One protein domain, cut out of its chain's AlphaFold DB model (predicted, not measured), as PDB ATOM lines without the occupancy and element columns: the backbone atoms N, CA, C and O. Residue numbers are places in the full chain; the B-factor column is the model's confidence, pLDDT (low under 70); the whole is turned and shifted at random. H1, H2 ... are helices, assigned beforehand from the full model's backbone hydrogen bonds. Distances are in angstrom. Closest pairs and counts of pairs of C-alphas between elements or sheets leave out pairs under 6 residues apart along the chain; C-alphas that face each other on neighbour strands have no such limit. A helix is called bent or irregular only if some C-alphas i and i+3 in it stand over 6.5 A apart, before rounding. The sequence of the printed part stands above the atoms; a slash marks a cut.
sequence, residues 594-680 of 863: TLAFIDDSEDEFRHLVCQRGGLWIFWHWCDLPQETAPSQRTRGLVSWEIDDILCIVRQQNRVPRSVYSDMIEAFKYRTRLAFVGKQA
ATOM      1  N   THR A 594      42.718  41.892   8.763       96.75
ATOM      2  CA  THR A 594      42.877  42.364   7.382       96.75
ATOM      3  C   THR A 594      43.806  41.434   6.606       96.75
ATOM      4  O   THR A 594      43.455  40.995   5.514       96.75
ATOM      5  N   LEU A 595      44.939  41.038   7.191       96.00
ATOM      6  CA  LEU A 595      45.878  40.080   6.593       96.00
ATOM      7  C   LEU A 595      45.254  38.698   6.394       96.00
ATOM      8  O   LEU A 595      45.350  38.142   5.305       96.00
ATOM      9  N   ALA A 596      44.563  38.185   7.413       96.25
ATOM     10  CA  ALA A 596      43.832  36.925   7.351       96.25
ATOM     11  C   ALA A 596      42.803  36.893   6.208       96.25
ATOM     12  O   ALA A 596      42.678  35.876   5.527       96.25
ATOM     13  N   PHE A 597      42.109  38.008   5.962       96.69
ATOM     14  CA  PHE A 597      41.165  38.138   4.852       96.69
ATOM     15  C   PHE A 597      41.882  38.245   3.493       96.69
ATOM     16  O   PHE A 597      41.478  37.597   2.532       96.69
ATOM     17  N   ILE A 598      42.952  39.043   3.394       96.75
ATOM     18  CA  ILE A 598      43.720  39.256   2.151       96.75
ATOM     19  C   ILE A 598      44.406  37.973   1.666       96.75
ATOM     20  O   ILE A 598      44.459  37.746   0.458       96.75
ATOM     21  N   ASP A 599      44.915  37.157   2.594       95.38
ATOM     22  CA  ASP A 599      45.503  35.840   2.317       95.38
ATOM     23  C   ASP A 599      44.509  34.901   1.607       95.38
ATOM     24  O   ASP A 599      44.917  34.121   0.747       95.38
ATOM     25  N   ASP A 600      43.218  34.990   1.951       94.88
ATOM     26  CA  ASP A 600      42.147  34.216   1.314       94.88
ATOM     27  C   ASP A 600      41.632  34.900   0.025       94.88
ATOM     28  O   ASP A 600      41.458  34.223  -0.990       94.88
ATOM     29  N   SER A 601      41.391  36.224   0.029       96.31
ATOM     30  CA  SER A 601      40.950  36.987  -1.157       96.31
ATOM     31  C   SER A 601      41.114  38.520  -1.025       96.31
ATOM     32  O   SER A 601      40.248  39.225  -0.496       96.31
ATOM     33  N   GLU A 602      42.194  39.080  -1.595       96.88
ATOM     34  CA  GLU A 602      42.396  40.544  -1.687       96.88
ATOM     35  C   GLU A 602      41.277  41.249  -2.484       96.88
ATOM     36  O   GLU A 602      40.849  42.345  -2.116       96.88
ATOM     37  N   ASP A 603      40.775  40.634  -3.560       97.25
ATOM     38  CA  ASP A 603      39.721  41.222  -4.401       97.25
ATOM     39  C   ASP A 603      38.371  41.307  -3.668       97.25
ATOM     40  O   ASP A 603      37.647  42.295  -3.825       97.25
ATOM     41  N   GLU A 604      38.041  40.331  -2.815       96.62
ATOM     42  CA  GLU A 604      36.846  40.412  -1.967       96.62
ATOM     43  C   GLU A 604      37.005  41.450  -0.855       96.62
ATOM     44  O   GLU A 604      36.061  42.205  -0.619       96.62
ATOM     45  N   PHE A 605      38.191  41.577  -0.243       97.31
ATOM     46  CA  PHE A 605      38.469  42.655   0.714       97.31
ATOM     47  C   PHE A 605      38.272  44.027   0.056       97.31
ATOM     48  O   PHE A 605      37.500  44.854   0.548       97.31
ATOM     49  N   ARG A 606      38.890  44.241  -1.115       97.94
ATOM     50  CA  ARG A 606      38.734  45.460  -1.926       97.94
ATOM     51  C   ARG A 606      37.267  45.733  -2.248       97.94
ATOM     52  O   ARG A 606      36.807  46.858  -2.059       97.94
ATOM     53  N   HIS A 607      36.519  44.729  -2.704       97.56
ATOM     54  CA  HIS A 607      35.102  44.876  -3.045       97.56
ATOM     55  C   HIS A 607      34.217  45.146  -1.816       97.56
ATOM     56  O   HIS A 607      33.227  45.875  -1.920       97.56
ATOM     57  N   LEU A 608      34.564  44.596  -0.650       97.19
ATOM     58  CA  LEU A 608      33.873  44.834   0.616       97.19
ATOM     59  C   LEU A 608      34.083  46.276   1.091       97.19
ATOM     60  O   LEU A 608      33.107  47.010   1.241       97.19
ATOM     61  N   VAL A 609      35.330  46.730   1.254       97.31
ATOM     62  CA  VAL A 609      35.617  48.075   1.796       97.31
ATOM     63  C   VAL A 609      35.337  49.217   0.802       97.31
ATOM     64  O   VAL A 609      35.123  50.354   1.222       97.31
ATOM     65  N   CYS A 610      35.220  48.926  -0.502       97.62
ATOM     66  CA  CYS A 610      34.649  49.849  -1.500       97.62
ATOM     67  C   CYS A 610      33.184  50.240  -1.209       97.62
ATOM     68  O   CYS A 610      32.703  51.253  -1.722       97.62
ATOM     69  N   GLN A 611      32.433  49.442  -0.442       97.75
ATOM     70  CA  GLN A 611      31.015  49.697  -0.175       97.75
ATOM     71  C   GLN A 611      30.827  50.688   0.979       97.75
ATOM     72  O   GLN A 611      31.631  50.769   1.905       97.75
ATOM     73  N   ARG A 612      29.726  51.449   0.965       96.44
ATOM     74  CA  ARG A 612      29.380  52.337   2.085       96.44
ATOM     75  C   ARG A 612      29.066  51.505   3.330       96.44
ATOM     76  O   ARG A 612      28.230  50.611   3.261       96.44
ATOM     77  N   GLY A 613      29.721  51.817   4.447       96.00
ATOM     78  CA  GLY A 613      29.708  50.986   5.652       96.00
ATOM     79  C   GLY A 613      30.544  49.705   5.528       96.00
ATOM     80  O   GLY A 613      30.629  48.961   6.495       96.00
ATOM     81  N   GLY A 614      31.194  49.450   4.386       96.75
ATOM     82  CA  GLY A 614      31.942  48.222   4.099       96.75
ATOM     83  C   GLY A 614      33.058  47.930   5.099       96.75
ATOM     84  O   GLY A 614      33.242  46.781   5.484       96.75
ATOM     85  N   LEU A 615      33.730  48.973   5.595       96.38
ATOM     86  CA  LEU A 615      34.748  48.842   6.639       96.38
ATOM     87  C   LEU A 615      34.153  48.431   8.001       96.38
ATOM     88  O   LEU A 615      34.753  47.622   8.695       96.38
ATOM     89  N   TRP A 616      32.950  48.904   8.358       96.19
ATOM     90  CA  TRP A 616      32.229  48.443   9.559       96.19
ATOM     91  C   TRP A 616      31.660  47.028   9.384       96.19
ATOM     92  O   TRP A 616      31.683  46.228  10.315       96.19
ATOM     93  N   ILE A 617      31.189  46.693   8.179       96.44
ATOM     94  CA  ILE A 617      30.752  45.332   7.842       96.44
ATOM     95  C   ILE A 617      31.933  44.367   8.015       96.44
ATOM     96  O   ILE A 617      31.782  43.363   8.701       96.44
ATOM     97  N   PHE A 618      33.113  44.704   7.483       96.56
ATOM     98  CA  PHE A 618      34.358  43.969   7.716       96.56
ATOM     99  C   PHE A 618      34.705  43.861   9.214       96.56
ATOM    100  O   PHE A 618      34.955  42.757   9.696       96.56
ATOM    101  N   TRP A 619      34.636  44.974   9.955       96.62
ATOM    102  CA  TRP A 619      34.908  45.030  11.399       96.62
ATOM    103  C   TRP A 619      34.059  44.026  12.191       96.62
ATOM    104  O   TRP A 619      34.571  43.236  12.981       96.62
ATOM    105  N   HIS A 620      32.755  43.993  11.905       95.44
ATOM    106  CA  HIS A 620      31.815  43.046  12.500       95.44
ATOM    107  C   HIS A 620      32.001  41.607  11.974       95.44
ATOM    108  O   HIS A 620      31.656  40.656  12.661       95.44
ATOM    109  N   TRP A 621      32.518  41.391  10.761       94.69
ATOM    110  CA  TRP A 621      32.741  40.033  10.235       94.69
ATOM    111  C   TRP A 621      33.957  39.332  10.845       94.69
ATOM    112  O   TRP A 621      34.020  38.106  10.793       94.69
ATOM    113  N   CYS A 622      34.899  40.090  11.406       95.19
ATOM    114  CA  CYS A 622      36.076  39.554  12.092       95.19
ATOM    115  C   CYS A 622      35.944  39.605  13.630       95.19
ATOM    116  O   CYS A 622      36.904  39.283  14.327       95.19
ATOM    117  N   ASP A 623      34.762  39.992  14.133       95.44
ATOM    118  CA  ASP A 623      34.432  40.197  15.551       95.44
ATOM    119  C   ASP A 623      35.436  41.106  16.292       95.44
ATOM    120  O   ASP A 623      35.830  40.835  17.424       95.44
ATOM    121  N   LEU A 624      35.851  42.195  15.631       95.62
ATOM    122  CA  LEU A 624      36.776  43.192  16.184       95.62
ATOM    123  C   LEU A 624      36.107  44.082  17.259       95.62
ATOM    124  O   LEU A 624      34.872  44.237  17.250       95.62
ATOM    125  N   PRO A 625      36.888  44.704  18.170       94.88
ATOM    126  CA  PRO A 625      36.345  45.431  19.318       94.88
ATOM    127  C   PRO A 625      35.402  46.567  18.902       94.88
ATOM    128  O   PRO A 625      35.681  47.334  17.984       94.88
ATOM    129  N   GLN A 626      34.249  46.685  19.564       93.81
ATOM    130  CA  GLN A 626      33.233  47.673  19.165       93.81
ATOM    131  C   GLN A 626      33.578  49.108  19.592       93.81
ATOM    132  O   GLN A 626      33.036  50.054  19.026       93.81
ATOM    133  N   GLU A 627      34.500  49.278  20.541       93.50
ATOM    134  CA  GLU A 627      35.006  50.585  20.990       93.50
ATOM    135  C   GLU A 627      35.873  51.261  19.917       93.50
ATOM    136  O   GLU A 627      35.795  52.474  19.724       93.50
ATOM    137  N   THR A 628      36.642  50.467  19.167       93.19
ATOM    138  CA  THR A 628      37.463  50.900  18.029       93.19
ATOM    139  C   THR A 628      36.730  50.788  16.686       93.19
ATOM    140  O   THR A 628      37.333  51.049  15.651       93.19
ATOM    141  N   ALA A 629      35.433  50.455  16.651       94.38
ATOM    142  CA  ALA A 629      34.719  50.235  15.392       94.38
ATOM    143  C   ALA A 629      34.451  51.531  14.589       94.38
ATOM    144  O   ALA A 629      33.960  52.521  15.142       94.38
ATOM    145  N   PRO A 630      34.654  51.529  13.255       95.00
ATOM    146  CA  PRO A 630      34.302  52.661  12.405       95.00
ATOM    147  C   PRO A 630      32.783  52.840  12.337       95.00
ATOM    148  O   PRO A 630      32.009  51.894  12.486       95.00
ATOM    149  N   SER A 631      32.317  54.049  12.025       93.88
ATOM    150  CA  SER A 631      30.878  54.292  11.910       93.88
ATOM    151  C   SER A 631      30.236  53.434  10.809       93.88
ATOM    152  O   SER A 631      30.699  53.416   9.669       93.88
ATOM    153  N   GLN A 632      29.052  52.868  11.078       95.06
ATOM    154  CA  GLN A 632      28.163  52.294  10.048       95.06
ATOM    155  C   GLN A 632      27.923  53.240   8.852       95.06
ATOM    156  O   GLN A 632      27.553  52.807   7.760       95.06
ATOM    157  N   ARG A 633      28.091  54.557   9.052       94.00
ATOM    158  CA  ARG A 633      27.895  55.593   8.029       94.00
ATOM    159  C   ARG A 633      29.170  55.980   7.275       94.00
ATOM    160  O   ARG A 633      29.046  56.778   6.336       94.00
ATOM    161  N   THR A 634      30.339  55.451   7.650       93.00
ATOM    162  CA  THR A 634      31.623  55.694   6.974       93.00
ATOM    163  C   THR A 634      31.497  55.356   5.487       93.00
ATOM    164  O   THR A 634      30.822  54.402   5.079       93.00
ATOM    165  N   ARG A 635      32.042  56.234   4.639       95.62
ATOM    166  CA  ARG A 635      31.946  56.087   3.183       95.62
ATOM    167  C   ARG A 635      32.712  54.853   2.703       95.62
ATOM    168  O   ARG A 635      33.630  54.395   3.370       95.62
ATOM    169  N   GLY A 636      32.344  54.362   1.522       96.06
ATOM    170  CA  GLY A 636      33.185  53.401   0.817       96.06
ATOM    171  C   GLY A 636      34.549  54.018   0.520       96.06
ATOM    172  O   GLY A 636      34.643  55.217   0.219       96.06
ATOM    173  N   LEU A 637      35.588  53.202   0.646       96.38
ATOM    174  CA  LEU A 637      36.951  53.597   0.330       96.38
ATOM    175  C   LEU A 637      37.130  53.664  -1.187       96.38
ATOM    176  O   LEU A 637      36.593  52.832  -1.921       96.38
ATOM    177  N   VAL A 638      37.875  54.653  -1.672       96.44
ATOM    178  CA  VAL A 638      38.292  54.682  -3.082       96.44
ATOM    179  C   VAL A 638      39.583  53.886  -3.254       96.44
ATOM    180  O   VAL A 638      40.366  53.769  -2.321       96.44
ATOM    181  N   SER A 639      39.816  53.326  -4.444       96.56
ATOM    182  CA  SER A 639      40.823  52.271  -4.648       96.56
ATOM    183  C   SER A 639      42.219  52.589  -4.104       96.56
ATOM    184  O   SER A 639      42.831  51.699  -3.531       96.56
ATOM    185  N   TRP A 640      42.677  53.844  -4.202       96.06
ATOM    186  CA  TRP A 640      43.987  54.255  -3.684       96.06
ATOM    187  C   TRP A 640      44.062  54.273  -2.148       96.06
ATOM    188  O   TRP A 640      45.108  53.958  -1.604       96.06
ATOM    189  N   GLU A 641      42.964  54.552  -1.436       95.12
ATOM    190  CA  GLU A 641      42.916  54.449   0.035       95.12
ATOM    191  C   GLU A 641      43.024  52.988   0.475       95.12
ATOM    192  O   GLU A 641      43.623  52.677   1.499       95.12
ATOM    193  N   ILE A 642      42.459  52.081  -0.328       96.50
ATOM    194  CA  ILE A 642      42.578  50.640  -0.114       96.50
ATOM    195  C   ILE A 642      44.006  50.193  -0.428       96.50
ATOM    196  O   ILE A 642      44.578  49.444   0.351       96.50
ATOM    197  N   ASP A 643      44.608  50.676  -1.520       96.12
ATOM    198  CA  ASP A 643      46.017  50.418  -1.835       96.12
ATOM    199  C   ASP A 643      46.946  50.909  -0.709       96.12
ATOM    200  O   ASP A 643      47.849  50.170  -0.321       96.12
ATOM    201  N   ASP A 644      46.689  52.087  -0.130       94.44
ATOM    202  CA  ASP A 644      47.434  52.629   1.013       94.44
ATOM    203  C   ASP A 644      47.239  51.780   2.284       94.44
ATOM    204  O   ASP A 644      48.230  51.405   2.908       94.44
ATOM    205  N   ILE A 645      46.004  51.389   2.637       94.94
ATOM    206  CA  ILE A 645      45.726  50.467   3.763       94.94
ATOM    207  C   ILE A 645      46.461  49.137   3.573       94.94
ATOM    208  O   ILE A 645      47.146  48.671   4.483       94.94
ATOM    209  N   LEU A 646      46.362  48.546   2.379       95.56
ATOM    210  CA  LEU A 646      47.053  47.309   2.021       95.56
ATOM    211  C   LEU A 646      48.575  47.475   2.096       95.56
ATOM    212  O   LEU A 646      49.272  46.535   2.470       95.56
ATOM    213  N   CYS A 647      49.107  48.653   1.763       95.19
ATOM    214  CA  CYS A 647      50.532  48.948   1.864       95.19
ATOM    215  C   CYS A 647      50.983  49.085   3.326       95.19
ATOM    216  O   CYS A 647      51.981  48.476   3.703       95.19
ATOM    217  N   ILE A 648      50.238  49.831   4.148       93.62
ATOM    218  CA  ILE A 648      50.525  50.054   5.574       93.62
ATOM    219  C   ILE A 648      50.474  48.726   6.333       93.62
ATOM    220  O   ILE A 648      51.463  48.354   6.961       93.62
ATOM    221  N   VAL A 649      49.392  47.957   6.190       94.44
ATOM    222  CA  VAL A 649      49.220  46.651   6.850       94.44
ATOM    223  C   VAL A 649      50.303  45.649   6.413       94.44
ATOM    224  O   VAL A 649      50.813  44.890   7.231       94.44
ATOM    225  N   ARG A 650      50.756  45.683   5.150       93.50
ATOM    226  CA  ARG A 650      51.898  44.866   4.685       93.50
ATOM    227  C   ARG A 650      53.263  45.337   5.212       93.50
ATOM    228  O   ARG A 650      54.190  44.530   5.242       93.50
ATOM    229  N   GLN A 651      53.411  46.603   5.609       91.38
ATOM    230  CA  GLN A 651      54.669  47.192   6.101       91.38
ATOM    231  C   GLN A 651      54.803  47.198   7.632       91.38
ATOM    232  O   GLN A 651      55.919  47.074   8.142       91.38
ATOM    233  N   GLN A 652      53.700  47.353   8.368       85.44
ATOM    234  CA  GLN A 652      53.696  47.423   9.835       85.44
ATOM    235  C   GLN A 652      53.876  46.051  10.509       85.44
ATOM    236  O   GLN A 652      54.224  45.996  11.688       85.44
ATOM    237  N   ASN A 653      53.784  44.956   9.744       75.31
ATOM    238  CA  ASN A 653      54.087  43.577  10.146       75.31
ATOM    239  C   ASN A 653      55.559  43.340  10.537       75.31
ATOM    240  O   ASN A 653      56.316  42.648   9.853       75.31
ATOM    241  N   ARG A 654      55.959  43.893  11.683       76.81
ATOM    242  CA  ARG A 654      57.244  43.643  12.354       76.81
ATOM    243  C   ARG A 654      57.145  42.597  13.470       76.81
ATOM    244  O   ARG A 654      58.161  42.243  14.061       76.81
ATOM    245  N   VAL A 655      55.938  42.099  13.745       74.94
ATOM    246  CA  VAL A 655      55.666  41.048  14.737       74.94
ATOM    247  C   VAL A 655      56.392  39.746  14.344       74.94
ATOM    248  O   VAL A 655      56.408  39.398  13.158       74.94
ATOM    249  N   PRO A 656      56.994  39.002  15.295       78.81
ATOM    250  CA  PRO A 656      57.652  37.728  15.008       78.81
ATOM    251  C   PRO A 656      56.751  36.726  14.272       78.81
ATOM    252  O   PRO A 656      55.595  36.512  14.637       78.81
ATOM    253  N   ARG A 657      57.315  36.068  13.247       80.00
ATOM    254  CA  ARG A 657      56.581  35.207  12.296       80.00
ATOM    255  C   ARG A 657      55.808  34.038  12.922       80.00
ATOM    256  O   ARG A 657      54.891  33.543  12.280       80.00
ATOM    257  N   SER A 658      56.180  33.588  14.121       83.75
ATOM    258  CA  SER A 658      55.467  32.544  14.867       83.75
ATOM    259  C   SER A 658      54.108  33.048  15.359       83.75
ATOM    260  O   SER A 658      53.083  32.619  14.842       83.75
ATOM    261  N   VAL A 659      54.112  34.037  16.260       82.56
ATOM    262  CA  VAL A 659      52.904  34.683  16.816       82.56
ATOM    263  C   VAL A 659      51.983  35.187  15.699       82.56
ATOM    264  O   VAL A 659      50.769  35.005  15.742       82.56
ATOM    265  N   TYR A 660      52.588  35.760  14.656       86.38
ATOM    266  CA  TYR A 660      51.915  36.212  13.443       86.38
ATOM    267  C   TYR A 660      51.097  35.108  12.745       86.38
ATOM    268  O   TYR A 660      49.981  35.364  12.299       86.38
ATOM    269  N   SER A 661      51.630  33.883  12.660       91.00
ATOM    270  CA  SER A 661      50.963  32.753  12.000       91.00
ATOM    271  C   SER A 661      49.746  32.272  12.790       91.00
ATOM    272  O   SER A 661      48.679  32.075  12.210       91.00
ATOM    273  N   ASP A 662      49.890  32.117  14.108       92.38
ATOM    274  CA  ASP A 662      48.828  31.581  14.966       92.38
ATOM    275  C   ASP A 662      47.640  32.554  15.060       92.38
ATOM    276  O   ASP A 662      46.482  32.143  14.952       92.38
ATOM    277  N   MET A 663      47.914  33.862  15.167       92.25
ATOM    278  CA  MET A 663      46.872  34.895  15.129       92.25
ATOM    279  C   MET A 663      46.150  34.946  13.777       92.25
ATOM    280  O   MET A 663      44.927  35.087  13.744       92.25
ATOM    281  N   ILE A 664      46.868  34.803  12.658       93.31
ATOM    282  CA  ILE A 664      46.252  34.848  11.325       93.31
ATOM    283  C   ILE A 664      45.402  33.614  11.037       93.31
ATOM    284  O   ILE A 664      44.306  33.771  10.502       93.31
ATOM    285  N   GLU A 665      45.821  32.405  11.415       94.56
ATOM    286  CA  GLU A 665      44.957  31.227  11.252       94.56
ATOM    287  C   GLU A 665      43.735  31.276  12.189       94.56
ATOM    288  O   GLU A 665      42.638  30.883  11.783       94.56
ATOM    289  N   ALA A 666      43.859  31.868  13.386       94.12
ATOM    290  CA  ALA A 666      42.709  32.155  14.245       94.12
ATOM    291  C   ALA A 666      41.727  33.156  13.601       94.12
ATOM    292  O   ALA A 666      40.518  32.907  13.592       94.12
ATOM    293  N   PHE A 667      42.216  34.251  13.004       95.06
ATOM    294  CA  PHE A 667      41.359  35.198  12.282       95.06
ATOM    295  C   PHE A 667      40.763  34.595  11.004       95.06
ATOM    296  O   PHE A 667      39.564  34.744  10.793       95.06
ATOM    297  N   LYS A 668      41.516  33.817  10.214       94.88
ATOM    298  CA  LYS A 668      40.978  33.059   9.066       94.88
ATOM    299  C   LYS A 668      39.848  32.135   9.502       94.88
ATOM    300  O   LYS A 668      38.809  32.088   8.846       94.88
ATOM    301  N   TYR A 669      40.004  31.425  10.620       93.75
ATOM    302  CA  TYR A 669      38.952  30.567  11.163       93.75
ATOM    303  C   TYR A 669      37.688  31.362  11.542       93.75
ATOM    304  O   TYR A 669      36.595  30.990  11.105       93.75
ATOM    305  N   ARG A 670      37.824  32.494  12.256       90.69
ATOM    306  CA  ARG A 670      36.701  33.409  12.566       90.69
ATOM    307  C   ARG A 670      36.020  33.927  11.293       90.69
ATOM    308  O   ARG A 670      34.813  33.759  11.131       90.69
ATOM    309  N   THR A 671      36.786  34.484  10.355       88.69
ATOM    310  CA  THR A 671      36.280  35.050   9.095       88.69
ATOM    311  C   THR A 671      35.557  33.996   8.252       88.69
ATOM    312  O   THR A 671      34.462  34.260   7.752       88.69
ATOM    313  N   ARG A 672      36.103  32.776   8.140       90.56
ATOM    314  CA  ARG A 672      35.468  31.657   7.421       90.56
ATOM    315  C   ARG A 672      34.170  31.205   8.100       90.56
ATOM    316  O   ARG A 672      33.180  30.997   7.399       90.56
ATOM    317  N   LEU A 673      34.122  31.118   9.435       89.56
ATOM    318  CA  LEU A 673      32.876  30.853  10.174       89.56
ATOM    319  C   LEU A 673      31.820  31.937   9.913       89.56
ATOM    320  O   LEU A 673      30.673  31.615   9.587       89.56
ATOM    321  N   ALA A 674      32.209  33.213   9.989       85.62
ATOM    322  CA  ALA A 674      31.328  34.342   9.714       85.62
ATOM    323  C   ALA A 674      30.789  34.310   8.272       85.62
ATOM    324  O   ALA A 674      29.600  34.558   8.059       85.62
ATOM    325  N   PHE A 675      31.619  33.953   7.287       85.81
ATOM    326  CA  PHE A 675      31.211  33.804   5.887       85.81
ATOM    327  C   PHE A 675      30.228  32.646   5.678       85.81
ATOM    328  O   PHE A 675      29.190  32.829   5.039       85.81
ATOM    329  N   VAL A 676      30.519  31.467   6.242       86.88
ATOM    330  CA  VAL A 676      29.662  30.272   6.133       86.88
ATOM    331  C   VAL A 676      28.296  30.522   6.779       86.88
ATOM    332  O   VAL A 676      27.268  30.246   6.159       86.88
ATOM    333  N   GLY A 677      28.263  31.121   7.974       80.75
ATOM    334  CA  GLY A 677      27.015  31.502   8.639       80.75
ATOM    335  C   GLY A 677      26.200  32.524   7.837       80.75
ATOM    336  O   GLY A 677      24.986  32.374   7.681       80.75
ATOM    337  N   LYS A 678      26.858  33.535   7.250       73.75
ATOM    338  CA  LYS A 678      26.182  34.553   6.429       73.75
ATOM    339  C   LYS A 678      25.655  33.980   5.112       73.75
ATOM    340  O   LYS A 678      24.515  34.283   4.763       73.75
ATOM    341  N   GLN A 679      26.396  33.114   4.415       62.44
ATOM    342  CA  GLN A 679      25.886  32.469   3.194       62.44
ATOM    343  C   GLN A 679      24.719  31.514   3.473       62.44
ATOM    344  O   GLN A 679      23.778  31.485   2.681       62.44
ATOM    345  N   ALA A 680      24.711  30.816   4.616       59.78
ATOM    346  CA  ALA A 680      23.539  30.051   5.044       59.78
ATOM    347  C   ALA A 680      22.299  30.953   5.218       59.78
ATOM    348  O   ALA A 680      21.220  30.599   4.750       59.78
TER     349      ALA A 680
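AT A GLANCE: This is residues 594 to 680 of the 863 residues of an uncharacterized protein of Exophiala dermatitidis (strain ATCC 34100 / CBS 525.76 / NIH/UT8656) (UniProt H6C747). Two helices, H3 and the long H4, make the arms of a wide V, and the sharply kinked H1 sits between them as the core, with the short H2 beyond it toward the open end. The tip of the V, residues 654 to 659, sticks out, and a wide loop, residues 622 to 638, leads from the end of H2 back to the beginning of H3. The printed part has 87 residues with four named helices, in the order H1, H2, H3, H4, and no named strand; its class is all helix. It is compact, with a radius of gyration of the C-alphas of 13.1 A, and spans 36 by 33 by 27 A.

HOW THE PARTS SIT: Start at H4, residues 657 to 680, the longest helix. Its residues 664 to 671 touch residues 595 to 600 of H1, residues 594 to 609, at a steep tilt of 44 degrees, the same way; the closest C-alphas, those of Ala 596 and Ile 664, are 5.1 A apart. H1 is the hub, touching three helices. It has a kink of 125 degrees near residue 601 and is irregular: C-alphas 600 and 603 are 9.4 A apart. Beyond the kink, look at Arg 606: its C-alpha and that of Ile 642 in H3, residues 639 to 652, are the closest of the two helices, 6.7 A apart. H1 and H3 touch at a shallow tilt of 15 degrees, opposite ways. With residues 608 to 609, H1 touches H2, residues 614 to 621, only at the corner; the closest C-alphas, those of Val 609 and Leu 615, are 5.0 A apart. H2 and H4 only just touch, with 3 pairs of C-alphas within 8 A, through residues 671 to 675 of H4; they are about perpendicular at 83 degrees, and the closest C-alphas, those of Trp 621 and Ala 674, are 5.9 A apart. H3 is apart from H2 and from H4. The helix packing is mostly crossed, but only just. In H2, H3 and H4 every O i to N i+4 pair is within hydrogen-bond range; in H1 9 of 12 are.

IN THESE COORDINATES: Find C-alpha 657 at (56.581, 35.207, 12.296); from there H4 runs 34.2 A to C-alpha 680 at (23.539, 30.051, 5.044). H1 begins at C-alpha 594, (42.877, 42.364, 7.382), and its ends are 10.8 A apart. H2 spans 10.3 A from C-alpha 614 to C-alpha 621, and H3 20.0 A from C-alpha 639 to C-alpha 652.

THE WHOLE: The two C-alphas farthest apart, those of Arg 654 and Ala 680, are 37.1 A apart. The printed part has no cut. The links H1 to H2 and H3 to H4 are tight, and H2 to H3 is long, with 17 residues. The mean pLDDT of the printed part is 92.1; look at residues 679 to 680 for the values under 70.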